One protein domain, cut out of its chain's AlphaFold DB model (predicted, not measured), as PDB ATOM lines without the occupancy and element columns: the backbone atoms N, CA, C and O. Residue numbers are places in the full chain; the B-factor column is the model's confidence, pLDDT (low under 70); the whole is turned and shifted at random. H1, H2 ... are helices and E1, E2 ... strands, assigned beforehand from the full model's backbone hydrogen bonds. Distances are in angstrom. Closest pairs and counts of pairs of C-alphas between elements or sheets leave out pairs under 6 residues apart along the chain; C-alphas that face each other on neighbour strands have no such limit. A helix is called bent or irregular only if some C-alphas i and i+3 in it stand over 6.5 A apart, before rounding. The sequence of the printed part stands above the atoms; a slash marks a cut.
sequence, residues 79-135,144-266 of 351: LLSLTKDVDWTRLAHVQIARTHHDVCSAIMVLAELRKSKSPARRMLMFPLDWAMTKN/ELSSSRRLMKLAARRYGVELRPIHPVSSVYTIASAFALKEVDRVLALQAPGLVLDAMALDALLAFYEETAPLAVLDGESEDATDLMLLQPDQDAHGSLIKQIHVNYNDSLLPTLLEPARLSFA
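AT A GLANCE: This is residues 79 to 135 and 144 to 266 of the 351 residues of a protein of Piedraia hortae CBS 480.64 (UniProt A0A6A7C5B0). One strongly twisted sheet of seven strands runs through the middle of this domain, with helices on both faces in three layers: H2, H4 and H6 cover one face, H5 and H8 the other. The sheet curls round H5, H7 packs on H5, and H1 and the small H3 lie far out from the middle. The printed part has 180 residues with eight named helices and eight named strands, in the chain order H1 E1 H2 E2 H3 H4 E3 H5 E4 E5 H6 E6 E7 H7 H8 E8; the class is mixed, helices and strands. The sheet's order is E3 E2 E1 E4 E7 E6 E8, mixed. The whole is compact, with a radius of gyration of the C-alphas of 15.8 A and spans of 51 by 37 by 31 A.

IN THESE COORDINATES: Start in the sheet, at C-alpha 91 (21.485, -34.348, -5.422): E1, residues 91 to 96, runs 16.3 A from there. The longest strand is E2, residues 121 to 127, 19.7 A. Look next for E3 at residues 162 to 166, E4 at 186 to 190, E7 at 228 to 231, E6 at 215 to 219 and E8 at 261 to 264, which ends at C-alpha 264 (11.518, -44.931, -20.035). E5, residues 194 to 196, pairs with no named strand. H4, residues 145 to 159, begins at C-alpha 145 (42.674, -53.665, 0.459) and runs 20.2 A; H2, residues 102 to 115, runs 20.1 A. H7, residues 235 to 244, spans 14.6 A and H6, residues 199 to 208, spans 14.2 A. The shorter helices are H1, residues 79 to 84, H3, 129 to 132, H5, 175 to 180, and H8, 251 to 258; H8 is irregular, only just, with C-alphas 252 and 255 6.9 A apart.

HOW THE PARTS SIT: In the sheet, E1 and E2 are parallel, with N 93 and O 121 2.8 A apart, within hydrogen-bond range. E3 and E2 are parallel (N 124 to O 162, 2.9 A), as are E1 and E4 (N 94 to O 188, 2.9 A). E4 and E7 are antiparallel, with N 187 and O 231 2.8 A apart. E6 and E7 form a hairpin, with N 216 and O 230 2.8 A apart, and E8 at the edge is parallel to E6, with N 217 and O 261 2.8 A apart. E1, H2 and E2 make a strand-helix-strand unit, two parallel neighbour strands with a helix between, and its crossover is right-handed; E3, H5 and E4 make a split one, with E2 and E1 between its strands, also right-handed. H2 lies over E1 at a height over the sheet of 8.7 A. H4, on the same face, touches H2 at a shallow tilt of 8 degrees, the same way, closest at the C-alphas of Ala 111 and Tyr 159, 5.5 A. H6 lies over E1 and E4, slantwise to the strands, at a height of 9.3 A, and H1 is near it. H5 touches H7, opposite ways at a steep tilt of 38 degrees, only just steep; their closest C-alphas are those of Phe 179 and His 238, 5.3 A. H5 and H8 only just touch, with 3 pairs of C-alphas within 8 A, the closest Ile 175 and Asp 251, 6.6 A. H3 only grazes the sheet, with residues 129 to 132, and the closest C-alphas of E5 and H2 are those of Val 196 and Val 109, 6.3 A. In H1, H2, H4 and H6 every O i to N i+4 pair is within hydrogen-bond range; H7 has 4 of 6, H8 2 of 4, and H5 0 of 2 but 3 of 3 O i to N i+3 pairs, while H3 is too short for an O i to N i+4 pair.

THE WHOLE: The two C-alphas farthest apart are those of Ser 81 and Asn 135, 51.0 A. Residues 136 to 143 are not printed, and C-alphas 135 and 144 stand 11.9 A apart across this cut, in the link from H3 to H4. Of the links that are printed whole, none is long. The mean pLDDT of the printed part is 87.8; it is under 70 at residues 79 to 83, 135, 210 to 212 and 219 to 225.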
ATOM      1  N   LEU A  79      14.991 -23.118 -19.450       65.00
ATOM      2  CA  LEU A  79      15.985 -23.965 -18.801       65.00
ATOM      3  C   LEU A  79      16.766 -23.213 -17.706       65.00
ATOM      4  O   LEU A  79      17.086 -23.776 -16.661       65.00
ATOM      5  N   LEU A  80      17.047 -21.923 -17.917       65.44
ATOM      6  CA  LEU A  80      17.622 -21.022 -16.913       65.44
ATOM      7  C   LEU A  80      16.712 -20.888 -15.689       65.44
ATOM      8  O   LEU A  80      17.224 -20.928 -14.575       65.44
ATOM      9  N   SER A  81      15.395 -20.752 -15.871       66.88
ATOM     10  CA  SER A  81      14.457 -20.715 -14.742       66.88
ATOM     11  C   SER A  81      14.378 -22.060 -14.028       66.88
ATOM     12  O   SER A  81      14.533 -22.094 -12.814       66.88
ATOM     13  N   LEU A  82      14.251 -23.166 -14.770       68.00
ATOM     14  CA  LEU A  82      14.171 -24.513 -14.192       68.00
ATOM     15  C   LEU A  82      15.415 -24.864 -13.368       68.00
ATOM     16  O   LEU A  82      15.318 -25.480 -12.319       68.00
ATOM     17  N   THR A  83      16.597 -24.453 -13.823       66.44
ATOM     18  CA  THR A  83      17.866 -24.770 -13.148       66.44
ATOM     19  C   THR A  83      18.194 -23.868 -11.969       66.44
ATOM     20  O   THR A  83      19.029 -24.246 -11.147       66.44
ATOM     21  N   LYS A  84      17.580 -22.683 -11.884       70.19
ATOM     22  CA  LYS A  84      17.848 -21.710 -10.819       70.19
ATOM     23  C   LYS A  84      17.359 -22.199  -9.456       70.19
ATOM     24  O   LYS A  84      17.989 -21.881  -8.451       70.19
ATOM     25  N   ASP A  85      16.299 -22.996  -9.453       77.31
ATOM     26  CA  ASP A  85      15.647 -23.475  -8.234       77.31
ATOM     27  C   ASP A  85      16.171 -24.851  -7.776       77.31
ATOM     28  O   ASP A  85      15.751 -25.366  -6.742       77.31
ATOM     29  N   VAL A  86      17.115 -25.454  -8.511       84.38
ATOM     30  CA  VAL A  86      17.647 -26.788  -8.196       84.38
ATOM     31  C   VAL A  86      18.838 -26.694  -7.243       84.38
ATOM     32  O   VAL A  86      19.907 -26.190  -7.600       84.38
ATOM     33  N   ASP A  87      18.689 -27.271  -6.052       87.88
ATOM     34  CA  ASP A  87      19.782 -27.433  -5.095       87.88
ATOM     35  C   ASP A  87      20.621 -28.689  -5.391       87.88
ATOM     36  O   ASP A  87      20.387 -29.784  -4.878       87.88
ATOM     37  N   TRP A  88      21.662 -28.519  -6.205       89.38
ATOM     38  CA  TRP A  88      22.601 -29.586  -6.574       89.38
ATOM     39  C   TRP A  88      23.412 -30.147  -5.402       89.38
ATOM     40  O   TRP A  88      24.000 -31.221  -5.528       89.38
ATOM     41  N   THR A  89      23.451 -29.457  -4.257       90.38
ATOM     42  CA  THR A  89      24.136 -29.963  -3.058       90.38
ATOM     43  C   THR A  89      23.356 -31.091  -2.379       90.38
ATOM     44  O   THR A  89      23.939 -31.904  -1.655       90.38
ATOM     45  N   ARG A  90      22.057 -31.196  -2.680       91.06
ATOM     46  CA  ARG A  90      21.160 -32.249  -2.194       91.06
ATOM     47  C   ARG A  90      20.908 -33.341  -3.237       91.06
ATOM     48  O   ARG A  90      20.112 -34.237  -2.989       91.06
ATOM     49  N   LEU A  91      21.591 -33.319  -4.381       93.94
ATOM     50  CA  LEU A  91      21.485 -34.348  -5.422       93.94
ATOM     51  C   LEU A  91      22.802 -35.110  -5.553       93.94
ATOM     52  O   LEU A  91      23.875 -34.497  -5.570       93.94
ATOM     53  N   ALA A  92      22.739 -36.436  -5.677       95.94
ATOM     54  CA  ALA A  92      23.940 -37.258  -5.784       95.94
ATOM     55  C   ALA A  92      23.827 -38.412  -6.781       95.94
ATOM     56  O   ALA A  92      22.844 -39.142  -6.820       95.94
ATOM     57  N   HIS A  93      24.915 -38.635  -7.516       96.62
ATOM     58  CA  HIS A  93      25.207 -39.899  -8.181       96.62
ATOM     59  C   HIS A  93      25.918 -40.819  -7.194       96.62
ATOM     60  O   HIS A  93      26.981 -40.465  -6.671       96.62
ATOM     61  N   VAL A  94      25.352 -41.996  -6.954       96.75
ATOM     62  CA  VAL A  94      25.892 -42.992  -6.026       96.75
ATOM     63  C   VAL A  94      26.392 -44.203  -6.800       96.75
ATOM     64  O   VAL A  94      25.749 -44.691  -7.727       96.75
ATOM     65  N   GLN A  95      27.561 -44.697  -6.409       96.12
ATOM     66  CA  GLN A  95      28.058 -46.022  -6.765       96.12
ATOM     67  C   GLN A  95      28.304 -46.824  -5.493       96.12
ATOM     68  O   GLN A  95      28.702 -46.253  -4.478       96.12
ATOM     69  N   ILE A  96      28.131 -48.141  -5.564       94.31
ATOM     70  CA  ILE A  96      28.490 -49.070  -4.491       94.31
ATOM     71  C   ILE A  96      29.601 -50.000  -4.980       94.31
ATOM     72  O   ILE A  96      29.496 -50.578  -6.059       94.31
ATOM     73  N   ALA A  97      30.668 -50.133  -4.196       95.06
ATOM     74  CA  ALA A  97      31.702 -51.139  -4.413       95.06
ATOM     75  C   ALA A  97      31.564 -52.208  -3.330       95.06
ATOM     76  O   ALA A  97      31.812 -51.916  -2.162       95.06
ATOM     77  N   ARG A  98      31.123 -53.416  -3.699       92.06
ATOM     78  CA  ARG A  98      30.909 -54.521  -2.745       92.06
ATOM     79  C   ARG A  98      32.179 -55.346  -2.576       92.06
ATOM     80  O   ARG A  98      32.481 -55.794  -1.477       92.06
ATOM     81  N   THR A  99      32.921 -55.506  -3.666       92.56
ATOM     82  CA  THR A  99      34.191 -56.230  -3.735       92.56
ATOM     83  C   THR A  99      35.322 -55.308  -4.186       92.56
ATOM     84  O   THR A  99      35.086 -54.222  -4.727       92.56
ATOM     85  N   HIS A 100      36.573 -55.722  -3.972       92.56
ATOM     86  CA  HIS A 100      37.748 -54.955  -4.395       92.56
ATOM     87  C   HIS A 100      37.792 -54.734  -5.916       92.56
ATOM     88  O   HIS A 100      38.218 -53.660  -6.355       92.56
ATOM     89  N   HIS A 101      37.277 -55.693  -6.688       91.25
ATOM     90  CA  HIS A 101      37.150 -55.645  -8.147       91.25
ATOM     91  C   HIS A 101      36.182 -54.545  -8.622       91.25
ATOM     92  O   HIS A 101      36.473 -53.811  -9.574       91.25
ATOM     93  N   ASP A 102      35.080 -54.335  -7.894       93.00
ATOM     94  CA  ASP A 102      34.058 -53.331  -8.233       93.00
ATOM     95  C   ASP A 102      34.577 -51.891  -8.117       93.00
ATOM     96  O   ASP A 102      34.066 -50.980  -8.775       93.00
ATOM     97  N   VAL A 103      35.590 -51.665  -7.271       95.94
ATOM     98  CA  VAL A 103      36.073 -50.325  -6.900       95.94
ATOM     99  C   VAL A 103      36.460 -49.514  -8.127       95.94
ATOM    100  O   VAL A 103      36.076 -48.349  -8.246       95.94
ATOM    101  N   CYS A 104      37.215 -50.108  -9.052       96.56
ATOM    102  CA  CYS A 104      37.641 -49.379 -10.239       96.56
ATOM    103  C   CYS A 104      36.456 -49.071 -11.164       96.56
ATOM    104  O   CYS A 104      36.301 -47.923 -11.581       96.56
ATOM    105  N   SER A 105      35.588 -50.049 -11.424       95.94
ATOM    106  CA  SER A 105      34.408 -49.874 -12.280       95.94
ATOM    107  C   SER A 105      33.465 -48.791 -11.735       95.94
ATOM    108  O   SER A 105      33.011 -47.929 -12.491       95.94
ATOM    109  N   ALA A 106      33.255 -48.750 -10.418       96.69
ATOM    110  CA  ALA A 106      32.508 -47.693  -9.741       96.69
ATOM    111  C   ALA A 106      33.180 -46.314  -9.896       96.69
ATOM    112  O   ALA A 106      32.544 -45.323 -10.267       96.69
ATOM    113  N   ILE A 107      34.495 -46.229  -9.667       97.44
ATOM    114  CA  ILE A 107      35.247 -44.974  -9.817       97.44
ATOM    115  C   ILE A 107      35.228 -44.483 -11.267       97.44
ATOM    116  O   ILE A 107      35.158 -43.275 -11.482       97.44
ATOM    117  N   MET A 108      35.254 -45.374 -12.262       97.19
ATOM    118  CA  MET A 108      35.203 -45.003 -13.680       97.19
ATOM    119  C   MET A 108      33.932 -44.224 -14.031       97.19
ATOM    120  O   MET A 108      34.014 -43.214 -14.735       97.19
ATOM    121  N   VAL A 109      32.775 -44.644 -13.509       96.69
ATOM    122  CA  VAL A 109      31.495 -43.939 -13.694       96.69
ATOM    123  C   VAL A 109      31.562 -42.540 -13.073       96.69
ATOM    124  O   VAL A 109      31.309 -41.541 -13.751       96.69
ATOM    125  N   LEU A 110      31.987 -42.441 -11.809       97.44
ATOM    126  CA  LEU A 110      32.081 -41.163 -11.088       97.44
ATOM    127  C   LEU A 110      33.124 -40.209 -11.694       97.44
ATOM    128  O   LEU A 110      32.927 -38.993 -11.729       97.44
ATOM    129  N   ALA A 111      34.233 -40.748 -12.194       96.38
ATOM    130  CA  ALA A 111      35.264 -39.990 -12.885       96.38
ATOM    131  C   ALA A 111      34.749 -39.414 -14.209       96.38
ATOM    132  O   ALA A 111      35.064 -38.267 -14.536       96.38
ATOM    133  N   GLU A 112      33.923 -40.162 -14.949       95.81
ATOM    134  CA  GLU A 112      33.309 -39.650 -16.174       95.81
ATOM    135  C   GLU A 112      32.306 -38.534 -15.874       95.81
ATOM    136  O   GLU A 112      32.369 -37.496 -16.526       95.81
ATOM    137  N   LEU A 113      31.474 -38.687 -14.837       94.94
ATOM    138  CA  LEU A 113      30.570 -37.629 -14.363       94.94
ATOM    139  C   LEU A 113      31.335 -36.358 -13.969       94.94
ATOM    140  O   LEU A 113      30.911 -35.233 -14.235       94.94
ATOM    141  N   ARG A 114      32.516 -36.506 -13.360       94.69
ATOM    142  CA  ARG A 114      33.382 -35.360 -13.072       94.69
ATOM    143  C   ARG A 114      33.916 -34.716 -14.351       94.69
ATOM    144  O   ARG A 114      33.956 -33.487 -14.437       94.69
ATOM    145  N   LYS A 115      34.350 -35.528 -15.317       92.81
ATOM    146  CA  LYS A 115      34.914 -35.082 -16.600       92.81
ATOM    147  C   LYS A 115      33.882 -34.338 -17.449       92.81
ATOM    148  O   LYS A 115      34.224 -33.324 -18.052       92.81
ATOM    149  N   SER A 116      32.633 -34.796 -17.443       89.81
ATOM    150  CA  SER A 116      31.485 -34.137 -18.078       89.81
ATOM    151  C   SER A 116      30.952 -32.933 -17.296       89.81
ATOM    152  O   SER A 116      30.035 -32.269 -17.763       89.81
ATOM    153  N   LYS A 117      31.559 -32.613 -16.143       90.00
ATOM    154  CA  LYS A 117      31.199 -31.489 -15.268       90.00
ATOM    155  C   LYS A 117      29.782 -31.583 -14.701       90.00
ATOM    156  O   LYS A 117      29.153 -30.548 -14.490       90.00
ATOM    157  N   SER A 118      29.333 -32.798 -14.385       90.38
ATOM    158  CA  SER A 118      28.104 -32.993 -13.617       90.38
ATOM    159  C   SER A 118      28.166 -32.180 -12.304       90.38
ATOM    160  O   SER A 118      29.169 -32.281 -11.569       90.38
ATOM    161  N   PRO A 119      27.144 -31.346 -12.028       89.44
ATOM    162  CA  PRO A 119      27.077 -30.491 -10.848       89.44
ATOM    163  C   PRO A 119      26.634 -31.253  -9.599       89.44
ATOM    164  O   PRO A 119      26.960 -30.823  -8.493       89.44
ATOM    165  N   ALA A 120      25.948 -32.386  -9.767       92.31
ATOM    166  CA  ALA A 120      25.549 -33.253  -8.671       92.31
ATOM    167  C   ALA A 120      26.767 -33.827  -7.928       92.31
ATOM    168  O   ALA A 120      27.886 -33.956  -8.456       92.31
ATOM    169  N   ARG A 121      26.542 -34.187  -6.665       95.56
ATOM    170  CA  ARG A 121      27.556 -34.827  -5.827       95.56
ATOM    171  C   ARG A 121      27.854 -36.224  -6.355       95.56
ATOM    172  O   ARG A 121      27.027 -36.869  -6.987       95.56
ATOM    173  N   ARG A 122      29.075 -36.692  -6.118       97.00
ATOM    174  CA  ARG A 122      29.551 -38.013  -6.547       97.00
ATOM    175  C   ARG A 122      29.923 -38.779  -5.298       97.00
ATOM    176  O   ARG A 122      30.878 -38.391  -4.631       97.00
ATOM    177  N   MET A 123      29.183 -39.826  -4.981       97.25
ATOM    178  CA  MET A 123      29.354 -40.597  -3.756       97.25
ATOM    179  C   MET A 123      29.729 -42.038  -4.090       97.25
ATOM    180  O   MET A 123      29.120 -42.667  -4.954       97.25
ATOM    181  N   LEU A 124      30.734 -42.561  -3.395       97.69
ATOM    182  CA  LEU A 124      31.123 -43.964  -3.458       97.69
ATOM    183  C   LEU A 124      30.860 -44.609  -2.102       97.69
ATOM    184  O   LEU A 124      31.533 -44.286  -1.123       97.69
ATOM    185  N   MET A 125      29.897 -45.521  -2.068       96.81
ATOM    186  CA  MET A 125      29.603 -46.363  -0.920       96.81
ATOM    187  C   MET A 125      30.519 -47.587  -0.918       96.81
ATOM    188  O   MET A 125      30.696 -48.232  -1.953       96.81
ATOM    189  N   PHE A 126      31.116 -47.897   0.230       96.31
ATOM    190  CA  PHE A 126      32.072 -49.002   0.366       96.31
ATOM    191  C   PHE A 126      32.028 -49.622   1.776       96.31
ATOM    192  O   PHE A 126      31.622 -48.940   2.718       96.31
ATOM    193  N   PRO A 127      32.459 -50.881   1.958       95.69
ATOM    194  CA  PRO A 127      32.519 -51.543   3.260       95.69
ATOM    195  C   PRO A 127      33.245 -50.729   4.338       95.69
ATOM    196  O   PRO A 127      34.398 -50.330   4.157       95.69
ATOM    197  N   LEU A 128      32.604 -50.515   5.493       93.69
ATOM    198  CA  LEU A 128      33.218 -49.799   6.620       93.69
ATOM    199  C   LEU A 128      34.513 -50.467   7.101       93.69
ATOM    200  O   LEU A 128      35.463 -49.771   7.467       93.69
ATOM    201  N   ASP A 129      34.586 -51.796   7.057       90.69
ATOM    202  CA  ASP A 129      35.761 -52.550   7.502       90.69
ATOM    203  C   ASP A 129      37.014 -52.133   6.722       90.69
ATOM    204  O   ASP A 129      38.090 -51.941   7.294       90.69
ATOM    205  N   TRP A 130      36.862 -51.800   5.437       92.19
ATOM    206  CA  TRP A 130      37.955 -51.272   4.625       92.19
ATOM    207  C   TRP A 130      38.456 -49.901   5.077       92.19
ATOM    208  O   TRP A 130      39.560 -49.517   4.694       92.19
ATOM    209  N   ALA A 131      37.714 -49.135   5.873       89.19
ATOM    210  CA  ALA A 131      38.215 -47.908   6.496       89.19
ATOM    211  C   ALA A 131      38.909 -48.188   7.839       89.19
ATOM    212  O   ALA A 131      39.886 -47.514   8.172       89.19
ATOM    213  N   MET A 132      38.433 -49.189   8.582       85.12
ATOM    214  CA  MET A 132      38.829 -49.447   9.969       85.12
ATOM    215  C   MET A 132      40.071 -50.337  10.101       85.12
ATOM    216  O   MET A 132      40.860 -50.139  11.027       85.12
ATOM    217  N   THR A 133      40.291 -51.280   9.177       79.12
ATOM    218  CA  THR A 133      41.408 -52.238   9.263       79.12
ATOM    219  C   THR A 133      42.756 -51.518   9.268       79.12
ATOM    220  O   THR A 133      43.158 -50.897   8.283       79.12
ATOM    221  N   LYS A 134      43.503 -51.566  10.371       71.19
ATOM    222  CA  LYS A 134      44.839 -50.961  10.409       71.19
ATOM    223  C   LYS A 134      45.802 -51.837   9.614       71.19
ATOM    224  O   LYS A 134      45.870 -53.035   9.850       71.19
ATOM    225  N   ASN A 135      46.593 -51.225   8.730       61.03
ATOM    226  CA  ASN A 135      47.735 -51.896   8.101       61.03
ATOM    227  C   ASN A 135      48.807 -52.137   9.177       61.03
ATOM    228  O   ASN A 135      49.759 -51.364   9.297       61.03
ATOM    229  N   GLU A 144      44.295 -57.075  -1.376       87.31
ATOM    230  CA  GLU A 144      43.729 -56.108  -2.323       87.31
ATOM    231  C   GLU A 144      43.304 -54.801  -1.649       87.31
ATOM    232  O   GLU A 144      43.301 -53.738  -2.282       87.31
ATOM    233  N   LEU A 145      43.062 -54.829  -0.336       90.00
ATOM    234  CA  LEU A 145      42.674 -53.665   0.459       90.00
ATOM    235  C   LEU A 145      43.586 -52.449   0.261       90.00
ATOM    236  O   LEU A 145      43.123 -51.304   0.190       90.00
ATOM    237  N   SER A 146      44.898 -52.675   0.173       88.75
ATOM    238  CA  SER A 146      45.876 -51.602  -0.025       88.75
ATOM    239  C   SER A 146      45.671 -50.874  -1.364       88.75
ATOM    240  O   SER A 146      45.687 -49.635  -1.410       88.75
ATOM    241  N   SER A 147      45.393 -51.633  -2.426       90.44
ATOM    242  CA  SER A 147      45.090 -51.146  -3.770       90.44
ATOM    243  C   SER A 147      43.745 -50.425  -3.802       90.44
ATOM    244  O   SER A 147      43.683 -49.275  -4.248       90.44
ATOM    245  N   SER A 148      42.690 -51.015  -3.236       94.12
ATOM    246  CA  SER A 148      41.360 -50.391  -3.172       94.12
ATOM    247  C   SER A 148      41.388 -49.064  -2.412       94.12
ATOM    248  O   SER A 148      40.864 -48.058  -2.889       94.12
ATOM    249  N   ARG A 149      42.093 -48.991  -1.274       93.50
ATOM    250  CA  ARG A 149      42.292 -47.735  -0.526       93.50
ATOM    251  C   ARG A 149      43.022 -46.678  -1.340       93.50
ATOM    252  O   ARG A 149      42.689 -45.494  -1.247       93.50
ATOM    253  N   ARG A 150      44.033 -47.074  -2.118       93.00
ATOM    254  CA  ARG A 150      44.758 -46.156  -3.004       93.00
ATOM    255  C   ARG A 150      43.832 -45.596  -4.082       93.00
ATOM    256  O   ARG A 150      43.847 -44.383  -4.292       93.00
ATOM    257  N   LEU A 151      43.012 -46.440  -4.705       95.81
ATOM    258  CA  LEU A 151      42.031 -46.027  -5.711       95.81
ATOM    259  C   LEU A 151      40.963 -45.101  -5.124       95.81
ATOM    260  O   LEU A 151      40.706 -44.040  -5.683       95.81
ATOM    261  N   MET A 152      40.408 -45.423  -3.955       96.19
ATOM    262  CA  MET A 152      39.432 -44.559  -3.282       96.19
ATOM    263  C   MET A 152      40.026 -43.187  -2.926       96.19
ATOM    264  O   MET A 152      39.408 -42.152  -3.172       96.19
ATOM    265  N   LYS A 153      41.268 -43.144  -2.420       95.50
ATOM    266  CA  LYS A 153      41.982 -41.878  -2.164       95.50
ATOM    267  C   LYS A 153      42.227 -41.085  -3.446       95.50
ATOM    268  O   LYS A 153      42.098 -39.860  -3.435       95.50
ATOM    269  N   LEU A 154      42.591 -41.764  -4.536       95.56
ATOM    270  CA  LEU A 154      42.728 -41.148  -5.853       95.56
ATOM    271  C   LEU A 154      41.393 -40.549  -6.301       95.56
ATOM    272  O   LEU A 154      41.371 -39.394  -6.721       95.56
ATOM    273  N   ALA A 155      40.290 -41.283  -6.157       96.50
ATOM    274  CA  ALA A 155      38.964 -40.829  -6.549       96.50
ATOM    275  C   ALA A 155      38.514 -39.593  -5.766       96.50
ATOM    276  O   ALA A 155      38.082 -38.606  -6.365       96.50
ATOM    277  N   ALA A 156      38.708 -39.599  -4.446       96.25
ATOM    278  CA  ALA A 156      38.403 -38.454  -3.601       96.25
ATOM    279  C   ALA A 156      39.205 -37.210  -4.005       96.25
ATOM    280  O   ALA A 156      38.644 -36.131  -4.183       96.25
ATOM    281  N   ARG A 157      40.519 -37.358  -4.227       95.75
ATOM    282  CA  ARG A 157      41.406 -36.229  -4.553       95.75
ATOM    283  C   ARG A 157      41.246 -35.717  -5.984       95.75
ATOM    284  O   ARG A 157      41.249 -34.512  -6.200       95.75
ATOM    285  N   ARG A 158      41.167 -36.618  -6.966       94.19
ATOM    286  CA  ARG A 158      41.195 -36.277  -8.399       94.19
ATOM    287  C   ARG A 158      39.806 -35.971  -8.940       94.19
ATOM    288  O   ARG A 158      39.659 -35.055  -9.746       94.19
ATOM    289  N   TYR A 159      38.801 -36.726  -8.502       95.38
ATOM    290  CA  TYR A 159      37.449 -36.643  -9.049       95.38
ATOM    291  C   TYR A 159      36.436 -36.002  -8.094       95.38
ATOM    292  O   TYR A 159      35.290 -35.792  -8.486       95.38
ATOM    293  N   GLY A 160      36.855 -35.629  -6.877       95.12
ATOM    294  CA  GLY A 160      35.962 -35.047  -5.875       95.12
ATOM    295  C   GLY A 160      34.860 -36.022  -5.471       95.12
ATOM    296  O   GLY A 160      33.704 -35.621  -5.366       95.12
ATOM    297  N   VAL A 161      35.206 -37.307  -5.364       97.25
ATOM    298  CA  VAL A 161      34.291 -38.357  -4.911       97.25
ATOM    299  C   VAL A 161      34.237 -38.361  -3.389       97.25
ATOM    300  O   VAL A 161      35.264 -38.424  -2.714       97.25
ATOM    301  N   GLU A 162      33.032 -38.330  -2.845       97.19
ATOM    302  CA  GLU A 162      32.782 -38.470  -1.421       97.19
ATOM    303  C   GLU A 162      32.725 -39.951  -1.050       97.19
ATOM    304  O   GLU A 162      31.896 -40.706  -1.554       97.19
ATOM    305  N   LEU A 163      33.626 -40.376  -0.170       97.25
ATOM    306  CA  LEU A 163      33.707 -41.759   0.282       97.25
ATOM    307  C   LEU A 163      32.740 -41.966   1.453       97.25
ATOM    308  O   LEU A 163      32.863 -41.294   2.478       97.25
ATOM    309  N   ARG A 164      31.795 -42.896   1.307       96.44
ATOM    310  CA  ARG A 164      30.737 -43.184   2.283       96.44
ATOM    311  C   ARG A 164      30.847 -44.625   2.789       96.44
ATOM    312  O   ARG A 164      30.447 -45.545   2.081       96.44
ATOM    313  N   PRO A 165      31.402 -44.857   3.986       95.81
ATOM    314  CA  PRO A 165      31.462 -46.206   4.520       95.81
ATOM    315  C   PRO A 165      30.056 -46.697   4.889       95.81
ATOM    316  O   PRO A 165      29.259 -45.940   5.444       95.81
ATOM    317  N   ILE A 166      29.767 -47.965   4.607       94.94
ATOM    318  CA  ILE A 166      28.487 -48.612   4.907       94.94
ATOM    319  C   ILE A 166      28.678 -49.880   5.733       94.94
ATOM    320  O   ILE A 166      29.692 -50.571   5.623       94.94
ATOM    321  N   HIS A 167      27.682 -50.175   6.563       92.44
ATOM    322  CA  HIS A 167      27.619 -51.416   7.326       92.44
ATOM    323  C   HIS A 167      26.911 -52.491   6.498       92.44
ATOM    324  O   HIS A 167      25.971 -52.163   5.769       92.44
ATOM    325  N   PRO A 168      27.321 -53.761   6.615       92.12
ATOM    326  CA  PRO A 168      26.576 -54.844   6.003       92.12
ATOM    327  C   PRO A 168      25.231 -55.026   6.720       92.12
ATOM    328  O   PRO A 168      25.157 -54.998   7.950       92.12
ATOM    329  N   VAL A 169      24.170 -55.258   5.952       89.44
ATOM    330  CA  VAL A 169      22.847 -55.636   6.462       89.44
ATOM    331  C   VAL A 169      22.718 -57.140   6.291       89.44
ATOM    332  O   VAL A 169      22.782 -57.637   5.170       89.44
ATOM    333  N   SER A 170      22.608 -57.887   7.391       87.81
ATOM    334  CA  SER A 170      22.572 -59.359   7.343       87.81
ATOM    335  C   SER A 170      23.758 -59.971   6.568       87.81
ATOM    336  O   SER A 170      23.607 -60.987   5.900       87.81
ATOM    337  N   SER A 171      24.950 -59.362   6.676       87.50
ATOM    338  CA  SER A 171      26.188 -59.713   5.938       87.50
ATOM    339  C   SER A 171      26.228 -59.321   4.451       87.50
ATOM    340  O   SER A 171      27.180 -59.675   3.763       87.50
ATOM    341  N   VAL A 172      25.249 -58.561   3.953       90.31
ATOM    342  CA  VAL A 172      25.171 -58.119   2.551       90.31
ATOM    343  C   VAL A 172      25.350 -56.603   2.450       90.31
ATOM    344  O   VAL A 172      24.750 -55.839   3.207       90.31
ATOM    345  N   TYR A 173      26.158 -56.146   1.489       92.06
ATOM    346  CA  TYR A 173      26.243 -54.732   1.108       92.06
ATOM    347  C   TYR A 173      25.267 -54.442  -0.038       92.06
ATOM    348  O   TYR A 173      25.405 -54.976  -1.139       92.06
ATOM    349  N   THR A 174      24.285 -53.586   0.225       91.44
ATOM    350  CA  THR A 174      23.126 -53.331  -0.647       91.44
ATOM    351  C   THR A 174      23.032 -51.854  -1.019       91.44
ATOM    352  O   THR A 174      23.404 -50.978  -0.230       91.44
ATOM    353  N   ILE A 175      22.489 -51.555  -2.203       91.00
ATOM    354  CA  ILE A 175      22.155 -50.175  -2.576       91.00
ATOM    355  C   ILE A 175      21.036 -49.587  -1.701       91.00
ATOM    356  O   ILE A 175      20.944 -48.368  -1.582       91.00
ATOM    357  N   ALA A 176      20.258 -50.416  -0.992       91.31
ATOM    358  CA  ALA A 176      19.246 -49.963  -0.036       91.31
ATOM    359  C   ALA A 176      19.825 -49.044   1.052       91.31
ATOM    360  O   ALA A 176      19.141 -48.147   1.541       91.31
ATOM    361  N   SER A 177      21.110 -49.194   1.396       92.75
ATOM    362  CA  SER A 177      21.792 -48.295   2.331       92.75
ATOM    363  C   SER A 177      21.843 -46.836   1.844       92.75
ATOM    364  O   SER A 177      22.089 -45.941   2.650       92.75
ATOM    365  N   ALA A 178      21.578 -46.561   0.561       93.75
ATOM    366  CA  ALA A 178      21.450 -45.202   0.039       93.75
ATOM    367  C   ALA A 178      20.225 -44.467   0.615       93.75
ATOM    368  O   ALA A 178      20.281 -43.249   0.771       93.75
ATOM    369  N   PHE A 179      19.171 -45.185   1.035       93.44
ATOM    370  CA  PHE A 179      18.032 -44.576   1.737       93.44
ATOM    371  C   PHE A 179      18.430 -43.970   3.093       93.44
ATOM    372  O   PHE A 179      17.755 -43.082   3.609       93.44
ATOM    373  N   ALA A 180      19.568 -44.388   3.661       94.44
ATOM    374  CA  ALA A 180      20.077 -43.834   4.908       94.44
ATOM    375  C   ALA A 180      20.732 -42.441   4.752       94.44
ATOM    376  O   ALA A 180      21.085 -41.820   5.762       94.44
ATOM    377  N   LEU A 181      20.923 -41.935   3.529       93.44
ATOM    378  CA  LEU A 181      21.640 -40.686   3.260       93.44
ATOM    379  C   LEU A 181      20.756 -39.445   3.503       93.44
ATOM    380  O   LEU A 181      20.098 -38.954   2.601       93.44
ATOM    381  N   LYS A 182      20.790 -38.886   4.720       91.06
ATOM    382  CA  LYS A 182      19.958 -37.727   5.147       91.06
ATOM    383  C   LYS A 182      20.289 -36.383   4.489       91.06
ATOM    384  O   LYS A 182      19.560 -35.412   4.630       91.06
ATOM    385  N   GLU A 183      21.461 -36.299   3.888       91.25
ATOM    386  CA  GLU A 183      22.072 -35.073   3.362       91.25
ATOM    387  C   GLU A 183      21.766 -34.841   1.877       91.25
ATOM    388  O   GLU A 183      22.229 -33.856   1.302       91.25
ATOM    389  N   VAL A 184      21.041 -35.768   1.256       93.56
ATOM    390  CA  VAL A 184      20.640 -35.718  -0.146       93.56
ATOM    391  C   VAL A 184      19.168 -36.090  -0.255       93.56
ATOM    392  O   VAL A 184      18.685 -36.965   0.453       93.56
ATOM    393  N   ASP A 185      18.471 -35.408  -1.150       91.31
ATOM    394  CA  ASP A 185      17.036 -35.559  -1.378       91.31
ATOM    395  C   ASP A 185      16.759 -36.592  -2.454       91.31
ATOM    396  O   ASP A 185      15.743 -37.274  -2.416       91.31
ATOM    397  N   ARG A 186      17.667 -36.703  -3.429       92.31
ATOM    398  CA  ARG A 186      17.573 -37.677  -4.512       92.31
ATOM    399  C   ARG A 186      18.938 -38.246  -4.840       92.31
ATOM    400  O   ARG A 186      19.950 -37.536  -4.894       92.31
ATOM    401  N   VAL A 187      18.933 -39.545  -5.081       94.75
ATOM    402  CA  VAL A 187      20.108 -40.347  -5.380       94.75
ATOM    403  C   VAL A 187      19.875 -41.091  -6.681       94.75
ATOM    404  O   VAL A 187      18.910 -41.833  -6.798       94.75
ATOM    405  N   LEU A 188      20.786 -40.951  -7.639       94.56
ATOM    406  CA  LEU A 188      20.813 -41.783  -8.836       94.56
ATOM    407  C   LEU A 188      21.886 -42.852  -8.662       94.56
ATOM    408  O   LEU A 188      23.084 -42.554  -8.645       94.56
ATOM    409  N   ALA A 189      21.454 -44.099  -8.514       93.44
ATOM    410  CA  ALA A 189      22.323 -45.257  -8.445       93.44
ATOM    411  C   ALA A 189      22.450 -45.888  -9.836       93.44
ATOM    412  O   ALA A 189      21.487 -46.433 -10.371       93.44
ATOM    413  N   LEU A 190      23.650 -45.811 -10.416       90.31
ATOM    414  CA  LEU A 190      23.975 -46.485 -11.680       90.31
ATOM    415  C   LEU A 190      24.681 -47.805 -11.368       90.31
ATOM    416  O   LEU A 190      25.611 -47.823 -10.560       90.31
ATOM    417  N   GLN A 191      24.310 -48.904 -12.011       88.88
ATOM    418  CA  GLN A 191      25.015 -50.164 -11.806       88.88
ATOM    419  C   GLN A 191      26.280 -50.244 -12.674       88.88
ATOM    420  O   GLN A 191      26.220 -50.187 -13.900       88.88
ATOM    421  N   ALA A 192      27.438 -50.426 -12.041       90.94
ATOM    422  CA  ALA A 192      28.688 -50.750 -12.726       90.94
ATOM    423  C   ALA A 192      28.794 -52.271 -13.000       90.94
ATOM    424  O   ALA A 192      28.184 -53.057 -12.272       90.94
ATOM    425  N   PRO A 193      29.573 -52.712 -14.009       93.88
ATOM    426  CA  PRO A 193      30.365 -51.927 -14.965       93.88
ATOM    427  C   PRO A 193      29.530 -51.263 -16.078       93.88
ATOM    428  O   PRO A 193      28.671 -51.880 -16.715       93.88
ATOM    429  N   GLY A 194      29.826 -49.993 -16.365       93.25
ATOM    430  CA  GLY A 194      29.115 -49.211 -17.379       93.25
ATOM    431  C   GLY A 194      29.875 -47.973 -17.852       93.25
ATOM    432  O   GLY A 194      30.915 -47.602 -17.304       93.25
ATOM    433  N   LEU A 195      29.357 -47.327 -18.897       94.50
ATOM    434  CA  LEU A 195      29.893 -46.097 -19.475       94.50
ATOM    435  C   LEU A 195      28.828 -45.003 -19.491       94.50
ATOM    436  O   LEU A 195      27.768 -45.151 -20.092       94.50
ATOM    437  N   VAL A 196      29.166 -43.855 -18.910       94.38
ATOM    438  CA  VAL A 196      28.376 -42.628 -19.057       94.38
ATOM    439  C   VAL A 196      28.617 -42.049 -20.454       94.38
ATOM    440  O   VAL A 196      29.768 -41.802 -20.836       94.38
ATOM    441  N   LEU A 197      27.540 -41.859 -21.222       92.19
ATOM    442  CA  LEU A 197      27.560 -41.300 -22.580       92.19
ATOM    443  C   LEU A 197      26.973 -39.881 -22.643       92.19
ATOM    444  O   LEU A 197      27.453 -39.070 -23.438       92.19
ATOM    445  N   ASP A 198      25.987 -39.572 -21.797       89.94
ATOM    446  CA  ASP A 198      25.428 -38.230 -21.595       89.94
ATOM    447  C   ASP A 198      25.157 -38.006 -20.100       89.94
ATOM    448  O   ASP A 198      24.157 -38.454 -19.546       89.94
ATOM    449  N   ALA A 199      26.076 -37.316 -19.423       90.56
ATOM    450  CA  ALA A 199      25.922 -37.020 -18.000       90.56
ATOM    451  C   ALA A 199      24.814 -36.004 -17.716       90.56
ATOM    452  O   ALA A 199      24.252 -36.006 -16.629       90.56
ATOM    453  N   MET A 200      24.494 -35.139 -18.674       83.81
ATOM    454  CA  MET A 200      23.528 -34.068 -18.449       83.81
ATOM    455  C   MET A 200      22.105 -34.597 -18.490       83.81
ATOM    456  O   MET A 200      21.260 -34.107 -17.754       83.81
ATOM    457  N   ALA A 201      21.849 -35.626 -19.298       86.00
ATOM    458  CA  ALA A 201      20.593 -36.360 -19.236       86.00
ATOM    459  C   ALA A 201      20.390 -37.017 -17.859       86.00
ATOM    460  O   ALA A 201      19.300 -36.946 -17.299       86.00
ATOM    461  N   LEU A 202      21.458 -37.582 -17.279       89.88
ATOM    462  CA  LEU A 202      21.436 -38.141 -15.921       89.88
ATOM    463  C   LEU A 202      21.229 -37.055 -14.850       89.88
ATOM    464  O   LEU A 202      20.491 -37.260 -13.891       89.88
ATOM    465  N   ASP A 203      21.857 -35.891 -15.013       90.06
ATOM    466  CA  ASP A 203      21.688 -34.753 -14.104       90.06
ATOM    467  C   ASP A 203      20.277 -34.157 -14.183       90.06
ATOM    468  O   ASP A 203      19.707 -33.762 -13.170       90.06
ATOM    469  N   ALA A 204      19.699 -34.095 -15.379       85.38
ATOM    470  CA  ALA A 204      18.351 -33.588 -15.580       85.38
ATOM    471  C   ALA A 204      17.300 -34.521 -14.978       85.38
ATOM    472  O   ALA A 204      16.372 -34.058 -14.326       85.38
ATOM    473  N   LEU A 205      17.489 -35.829 -15.129       86.25
ATOM    474  CA  LEU A 205      16.697 -36.839 -14.441       86.25
ATOM    475  C   LEU A 205      16.766 -36.661 -12.914       86.25
ATOM    476  O   LEU A 205      15.736 -36.658 -12.247       86.25
ATOM    477  N   LEU A 206      17.963 -36.442 -12.360       88.38
ATOM    478  CA  LEU A 206      18.137 -36.141 -10.936       88.38
ATOM    479  C   LEU A 206      17.423 -34.860 -10.496       88.38
ATOM    480  O   LEU A 206      16.986 -34.783  -9.354       88.38
ATOM    481  N   ALA A 207      17.367 -33.840 -11.349       85.75
ATOM    482  CA  ALA A 207      16.872 -32.514 -10.996       85.75
ATOM    483  C   ALA A 207      15.360 -32.347 -11.199       85.75
ATOM    484  O   ALA A 207      14.703 -31.708 -10.377       85.75
ATOM    485  N   PHE A 208      14.812 -32.922 -12.266       82.06
ATOM    486  CA  PHE A 208      13.469 -32.615 -12.768       82.06
ATOM    487  C   PHE A 208      12.494 -33.784 -12.672       82.06
ATOM    488  O   PHE A 208      11.391 -33.700 -13.195       82.06
ATOM    489  N   TYR A 209      12.876 -34.878 -12.020       81.25
ATOM    490  CA  TYR A 209      11.918 -35.928 -11.719       81.25
ATOM    491  C   TYR A 209      10.940 -35.480 -10.622       81.25
ATOM    492  O   TYR A 209      11.374 -35.116  -9.528       81.25
ATOM    493  N   GLU A 210       9.645 -35.485 -10.933       69.38
ATOM    494  CA  GLU A 210       8.588 -34.882 -10.103       69.38
ATOM    495  C   GLU A 210       7.715 -35.895  -9.349       69.38
ATOM    496  O   GLU A 210       6.917 -35.491  -8.505       69.38
ATOM    497  N   GLU A 211       7.821 -37.197  -9.627       67.75
ATOM    498  CA  GLU A 211       6.940 -38.158  -8.959       67.75
ATOM    499  C   GLU A 211       7.369 -38.407  -7.508       67.75
ATOM    500  O   GLU A 211       8.544 -38.362  -7.149       67.75
ATOM    501  N   THR A 212       6.383 -38.715  -6.669       66.94
ATOM    502  CA  THR A 212       6.542 -38.910  -5.220       66.94
ATOM    503  C   THR A 212       6.962 -40.329  -4.834       66.94
ATOM    504  O   THR A 212       6.883 -40.690  -3.660       66.94
ATOM    505  N   ALA A 213       7.329 -41.170  -5.803       74.88
ATOM    506  CA  ALA A 213       7.701 -42.552  -5.528       74.88
ATOM    507  C   ALA A 213       9.077 -42.613  -4.832       74.88
ATOM    508  O   ALA A 213      10.021 -41.962  -5.288       74.88
ATOM    509  N   PRO A 214       9.237 -43.426  -3.767       78.00
ATOM    510  CA  PRO A 214      10.516 -43.557  -3.062       78.00
ATOM    511  C   PRO A 214      11.602 -44.210  -3.931       78.00
ATOM    512  O   PRO A 214      12.798 -44.036  -3.681       78.00
ATOM    513  N   LEU A 215      11.183 -44.963  -4.950       82.44
ATOM    514  CA  LEU A 215      12.030 -45.600  -5.941       82.44
ATOM    515  C   LEU A 215      11.407 -45.407  -7.325       82.44
ATOM    516  O   LEU A 215      10.235 -45.719  -7.532       82.44
ATOM    517  N   ALA A 216      12.216 -44.966  -8.278       81.31
ATOM    518  CA  ALA A 216      11.913 -45.061  -9.692       81.31
ATOM    519  C   ALA A 216      12.945 -45.962 -10.365       81.31
ATOM    520  O   ALA A 216      14.157 -45.794 -10.197       81.31
ATOM    521  N   VAL A 217      12.450 -46.923 -11.128       82.56
ATOM    522  CA  VAL A 217      13.251 -47.771 -11.993       82.56
ATOM    523  C   VAL A 217      13.243 -47.180 -13.388       82.56
ATOM    524  O   VAL A 217      12.203 -46.788 -13.923       82.56
ATOM    525  N   LEU A 218      14.429 -47.136 -13.977       76.12
ATOM    526  CA  LEU A 218      14.630 -46.617 -15.312       76.12
ATOM    527  C   LEU A 218      14.776 -47.778 -16.277       76.12
ATOM    528  O   LEU A 218      15.866 -48.324 -16.454       76.12
ATOM    529  N   ASP A 219      13.644 -48.145 -16.869       69.56
ATOM    530  CA  ASP A 219      13.577 -49.215 -17.849       69.56
ATOM    531  C   ASP A 219      14.230 -48.727 -19.152       69.56
ATOM    532  O   ASP A 219      13.887 -47.677 -19.712       69.56
ATOM    533  N   GLY A 220      15.218 -49.498 -19.608       63.09
ATOM    534  CA  GLY A 220      15.715 -49.452 -20.982       63.09
ATOM    535  C   GLY A 220      15.031 -50.524 -21.831       63.09
ATOM    536  O   GLY A 220      14.019 -51.093 -21.441       63.09
ATOM    537  N   GLU A 221      15.632 -50.893 -22.962       58.47
ATOM    538  CA  GLU A 221      15.183 -52.056 -23.757       58.47
ATOM    539  C   GLU A 221      15.401 -53.416 -23.049       58.47
ATOM    540  O   GLU A 221      15.164 -54.470 -23.633       58.47
ATOM    541  N   SER A 222      15.882 -53.419 -21.802       53.25
ATOM    542  CA  SER A 222      16.167 -54.620 -21.016       53.25
ATOM    543  C   SER A 222      15.130 -54.794 -19.907       53.25
ATOM    544  O   SER A 222      14.822 -53.844 -19.197       53.25
ATOM    545  N   GLU A 223      14.633 -56.021 -19.743       54.59
ATOM    546  CA  GLU A 223      13.611 -56.401 -18.751       54.59
ATOM    547  C   GLU A 223      14.099 -56.327 -17.286       54.59
ATOM    548  O   GLU A 223      13.296 -56.417 -16.355       54.59
ATOM    549  N   ASP A 224      15.405 -56.147 -17.055       61.16
ATOM    550  CA  ASP A 224      15.991 -56.128 -15.716       61.16
ATOM    551  C   ASP A 224      15.960 -54.723 -15.093       61.16
ATOM    552  O   ASP A 224      16.867 -53.906 -15.256       61.16
ATOM    553  N   ALA A 225      14.928 -54.504 -14.280       62.53
ATOM    554  CA  ALA A 225      14.544 -53.288 -13.556       62.53
ATOM    555  C   ALA A 225      15.580 -52.681 -12.566       62.53
ATOM    556  O   ALA A 225      15.200 -51.946 -11.657       62.53
ATOM    557  N   THR A 226      16.876 -53.012 -12.637       73.25
ATOM    558  CA  THR A 226      17.855 -52.662 -11.577       73.25
ATOM    559  C   THR A 226      19.157 -52.020 -12.026       73.25
ATOM    560  O   THR A 226      19.948 -51.601 -11.181       73.25
ATOM    561  N   ASP A 227      19.365 -51.864 -13.332       82.69
ATOM    562  CA  ASP A 227      20.596 -51.267 -13.859       82.69
ATOM    563  C   ASP A 227      20.710 -49.763 -13.554       82.69
ATOM    564  O   ASP A 227      21.819 -49.216 -13.473       82.69
ATOM    565  N   LEU A 228      19.573 -49.090 -13.371       87.62
ATOM    566  CA  LEU A 228      19.510 -47.677 -13.048       87.62
ATOM    567  C   LEU A 228      18.304 -47.384 -12.146       87.62
ATOM    568  O   LEU A 228      17.156 -47.610 -12.527       87.62
ATOM    569  N   MET A 229      18.580 -46.862 -10.952       89.81
ATOM    570  CA  MET A 229      17.568 -46.559  -9.942       89.81
ATOM    571  C   MET A 229      17.677 -45.112  -9.487       89.81
ATOM    572  O   MET A 229      18.761 -44.645  -9.134       89.81
ATOM    573  N   LEU A 230      16.545 -44.423  -9.441       91.75
ATOM    574  CA  LEU A 230      16.406 -43.125  -8.804       91.75
ATOM    575  C   LEU A 230      15.720 -43.330  -7.453       91.75
ATOM    576  O   LEU A 230      14.604 -43.830  -7.389       91.75
ATOM    577  N   LEU A 231      16.409 -42.990  -6.372       92.12
ATOM    578  CA  LEU A 231      15.960 -43.213  -5.004       92.12
ATOM    579  C   LEU A 231      15.737 -41.873  -4.313       92.12
ATOM    580  O   LEU A 231      16.549 -40.953  -4.458       92.12
ATOM    581  N   GLN A 232      14.683 -41.792  -3.511       92.12
ATOM    582  CA  GLN A 232      14.458 -40.699  -2.573       92.12
ATOM    583  C   GLN A 232      14.802 -41.191  -1.162       92.12
ATOM    584  O   GLN A 232      14.088 -42.041  -0.627       92.12
ATOM    585  N   PRO A 233      15.903 -40.720  -0.551       93.25
ATOM    586  CA  PRO A 233      16.301 -41.182   0.768       93.25
ATOM    587  C   PRO A 233      15.251 -40.887   1.835       93.25
ATOM    588  O   PRO A 233      14.796 -39.757   1.994       93.25
ATOM    589  N   ASP A 234      14.915 -41.923   2.597       91.88
ATOM    590  CA  ASP A 234      13.976 -41.874   3.706       91.88
ATOM    591  C   ASP A 234      14.422 -42.875   4.781       91.88
ATOM    592  O   ASP A 234      14.691 -44.048   4.511       91.88
ATOM    593  N   GLN A 235      14.531 -42.394   6.019       90.19
ATOM    594  CA  GLN A 235      14.984 -43.192   7.157       90.19
ATOM    595  C   GLN A 235      13.960 -44.241   7.577       90.19
ATOM    596  O   GLN A 235      14.357 -45.326   8.008       90.19
ATOM    597  N   ASP A 236      12.671 -43.934   7.453       90.50
ATOM    598  CA  ASP A 236      11.601 -44.839   7.866       90.50
ATOM    599  C   ASP A 236      11.463 -45.979   6.849       90.50
ATOM    600  O   ASP A 236      11.421 -47.162   7.223       90.50
ATOM    601  N   ALA A 237      11.531 -45.642   5.555       88.38
ATOM    602  CA  ALA A 237      11.671 -46.618   4.479       88.38
ATOM    603  C   ALA A 237      12.942 -47.467   4.650       88.38
ATOM    604  O   ALA A 237      12.862 -48.696   4.630       88.38
ATOM    605  N   HIS A 238      14.102 -46.848   4.915       92.31
ATOM    606  CA  HIS A 238      15.353 -47.571   5.170       92.31
ATOM    607  C   HIS A 238      15.211 -48.568   6.328       92.31
ATOM    608  O   HIS A 238      15.597 -49.728   6.191       92.31
ATOM    609  N   GLY A 239      14.624 -48.139   7.451       91.50
ATOM    610  CA  GLY A 239      14.400 -48.971   8.635       91.50
ATOM    611  C   GLY A 239      13.463 -50.156   8.390       91.50
ATOM    612  O   GLY A 239      13.604 -51.199   9.034       91.50
ATOM    613  N   SER A 240      12.525 -50.017   7.454       91.00
ATOM    614  CA  SER A 240      11.622 -51.089   7.028       91.00
ATOM    615  C   SER A 240      12.307 -52.056   6.060       91.00
ATOM    616  O   SER A 240      12.203 -53.270   6.234       91.00
ATOM    617  N   LEU A 241      13.084 -51.530   5.109       90.12
ATOM    618  CA  LEU A 241      13.833 -52.310   4.121       90.12
ATOM    619  C   LEU A 241      14.869 -53.220   4.772       90.12
ATOM    620  O   LEU A 241      14.884 -54.418   4.512       90.12
ATOM    621  N   ILE A 242      15.696 -52.692   5.677       91.31
ATOM    622  CA  ILE A 242      16.745 -53.492   6.329       91.31
ATOM    623  C   ILE A 242      16.198 -54.674   7.140       91.31
ATOM    624  O   ILE A 242      16.911 -55.657   7.311       91.31
ATOM    625  N   LYS A 243      14.936 -54.630   7.592       90.69
ATOM    626  CA  LYS A 243      14.274 -55.768   8.260       90.69
ATOM    627  C   LYS A 243      13.879 -56.885   7.292       90.69
ATOM    628  O   LYS A 243      13.724 -58.023   7.716       90.69
ATOM    629  N   GLN A 244      13.687 -56.560   6.016       88.50
ATOM    630  CA  GLN A 244      13.329 -57.510   4.959       88.50
ATOM    631  C   GLN A 244      14.568 -58.095   4.261       88.50
ATOM    632  O   GLN A 244      14.459 -59.068   3.510       88.50
ATOM    633  N   ILE A 245      15.752 -57.529   4.514       88.19
ATOM    634  CA  ILE A 245      17.020 -57.951   3.918       88.19
ATOM    635  C   ILE A 245      17.635 -59.097   4.728       88.19
ATOM    636  O   ILE A 245      17.960 -58.973   5.910       88.19
ATOM    637  N   HIS A 246      17.840 -60.220   4.046       87.31
ATOM    638  CA  HIS A 246      18.405 -61.450   4.597       87.31
ATOM    639  C   HIS A 246      19.744 -61.787   3.916       87.31
ATOM    640  O   HIS A 246      20.166 -61.109   2.985       87.31
ATOM    641  N   VAL A 247      20.408 -62.860   4.356       82.06
ATOM    642  CA  VAL A 247      21.774 -63.239   3.926       82.06
ATOM    643  C   VAL A 247      21.921 -63.434   2.405       82.06
ATOM    644  O   VAL A 247      22.992 -63.192   1.863       82.06
ATOM    645  N   ASN A 248      20.847 -63.802   1.700       83.12
ATOM    646  CA  ASN A 248      20.850 -64.030   0.245       83.12
ATOM    647  C   ASN A 248      20.153 -62.910  -0.540       83.12
ATOM    648  O   ASN A 248      19.612 -63.142  -1.621       83.12
ATOM    649  N   TYR A 249      20.090 -61.710   0.031       86.44
ATOM    650  CA  TYR A 249      19.432 -60.587  -0.613       86.44
ATOM    651  C   TYR A 249      20.185 -60.124  -1.865       86.44
ATOM    652  O   TYR A 249      21.407 -59.986  -1.855       86.44
ATOM    653  N   ASN A 250      19.430 -59.833  -2.922       86.56
ATOM    654  CA  ASN A 250      19.926 -59.195  -4.132       86.56
ATOM    655  C   ASN A 250      19.170 -57.881  -4.337       86.56
ATOM    656  O   ASN A 250      17.953 -57.829  -4.161       86.56
ATOM    657  N   ASP A 251      19.883 -56.840  -4.763       86.44
ATOM    658  CA  ASP A 251      19.293 -55.546  -5.101       86.44
ATOM    659  C   ASP A 251      18.272 -55.653  -6.249       86.44
ATOM    660  O   ASP A 251      17.407 -54.788  -6.363       86.44
ATOM    661  N   SER A 252      18.282 -56.751  -7.025       84.31
ATOM    662  CA  SER A 252      17.211 -57.092  -7.976       84.31
ATOM    663  C   SER A 252      15.812 -57.173  -7.355       84.31
ATOM    664  O   SER A 252      14.818 -57.012  -8.058       84.31
ATOM    665  N   LEU A 253      15.729 -57.401  -6.042       85.88
ATOM    666  CA  LEU A 253      14.475 -57.507  -5.301       85.88
ATOM    667  C   LEU A 253      13.945 -56.149  -4.826       85.88
ATOM    668  O   LEU A 253      12.786 -56.074  -4.429       85.88
ATOM    669  N   LEU A 254      14.745 -55.073  -4.861       86.88
ATOM    670  CA  LEU A 254      14.312 -53.743  -4.406       86.88
ATOM    671  C   LEU A 254      13.041 -53.240  -5.104       86.88
ATOM    672  O   LEU A 254      12.134 -52.805  -4.393       86.88
ATOM    673  N   PRO A 255      12.915 -53.338  -6.444       86.12
ATOM    674  CA  PRO A 255      11.674 -53.006  -7.141       86.12
ATOM    675  C   PRO A 255      10.450 -53.749  -6.592       86.12
ATOM    676  O   PRO A 255       9.364 -53.192  -6.493       86.12
ATOM    677  N   THR A 256      10.599 -55.009  -6.193       84.81
ATOM    678  CA  THR A 256       9.478 -55.793  -5.664       84.81
ATOM    679  C   THR A 256       9.056 -55.337  -4.265       84.81
ATOM    680  O   THR A 256       7.901 -55.513  -3.898       84.81
ATOM    681  N   LEU A 257       9.965 -54.745  -3.484       84.81
ATOM    682  CA  LEU A 257       9.691 -54.325  -2.104       84.81
ATOM    683  C   LEU A 257       9.075 -52.924  -1.989       84.81
ATOM    684  O   LEU A 257       8.440 -52.635  -0.978       84.81
ATOM    685  N   LEU A 258       9.293 -52.053  -2.980       83.00
ATOM    686  CA  LEU A 258       8.945 -50.626  -2.902       83.00
ATOM    687  C   LEU A 258       7.939 -50.153  -3.957       83.00
ATOM    688  O   LEU A 258       7.630 -48.967  -3.960       83.00
ATOM    689  N   GLU A 259       7.458 -51.044  -4.834       79.81
ATOM    690  CA  GLU A 259       6.541 -50.724  -5.943       79.81
ATOM    691  C   GLU A 259       6.976 -49.467  -6.729       79.81
ATOM    692  O   GLU A 259       6.384 -48.395  -6.592       79.81
ATOM    693  N   PRO A 260       8.045 -49.553  -7.539       83.00
ATOM    694  CA  PRO A 260       8.653 -48.380  -8.128       83.00
ATOM    695  C   PRO A 260       7.796 -47.780  -9.231       83.00
ATOM    696  O   PRO A 260       7.132 -48.487  -9.998       83.00
ATOM    697  N   ALA A 261       7.942 -46.472  -9.401       84.00
ATOM    698  CA  ALA A 261       7.610 -45.845 -10.664       84.00
ATOM    699  C   ALA A 261       8.522 -46.378 -11.777       84.00
ATOM    700  O   ALA A 261       9.710 -46.615 -11.557       84.00
ATOM    701  N   ARG A 262       7.981 -46.566 -12.981       82.12
ATOM    702  CA  ARG A 262       8.755 -46.983 -14.157       82.12
ATOM    703  C   ARG A 262       8.845 -45.834 -15.135       82.12
ATOM    704  O   ARG A 262       7.815 -45.311 -15.555       82.12
ATOM    705  N   LEU A 263      10.061 -45.477 -15.528       77.69
ATOM    706  CA  LEU A 263      10.280 -44.414 -16.500       77.69
ATOM    707  C   LEU A 263      11.131 -44.950 -17.637       77.69
ATOM    708  O   LEU A 263      12.170 -45.570 -17.420       77.69
ATOM    709  N   SER A 264      10.705 -44.661 -18.859       79.00
ATOM    710  CA  SER A 264      11.518 -44.931 -20.035       79.00
ATOM    711  C   SER A 264      12.696 -43.967 -20.050       79.00
ATOM    712  O   SER A 264      12.518 -42.748 -20.129       79.00
ATOM    713  N   PHE A 265      13.908 -44.507 -19.987       78.56
ATOM    714  CA  PHE A 265      15.129 -43.717 -20.055       78.56
ATOM    715  C   PHE A 265      16.067 -44.262 -21.125       78.56
ATOM    716  O   PHE A 265      15.990 -45.416 -21.536       78.56
ATOM    717  N   ALA A 266      16.986 -43.415 -21.577       81.00
ATOM    718  CA  ALA A 266      17.996 -43.730 -22.578       81.00
ATOM    719  C   ALA A 266      19.109 -44.647 -22.023       81.00
ATOM    720  O   ALA A 266      20.292 -44.290 -22.022       81.00
TER     721      ALA A 266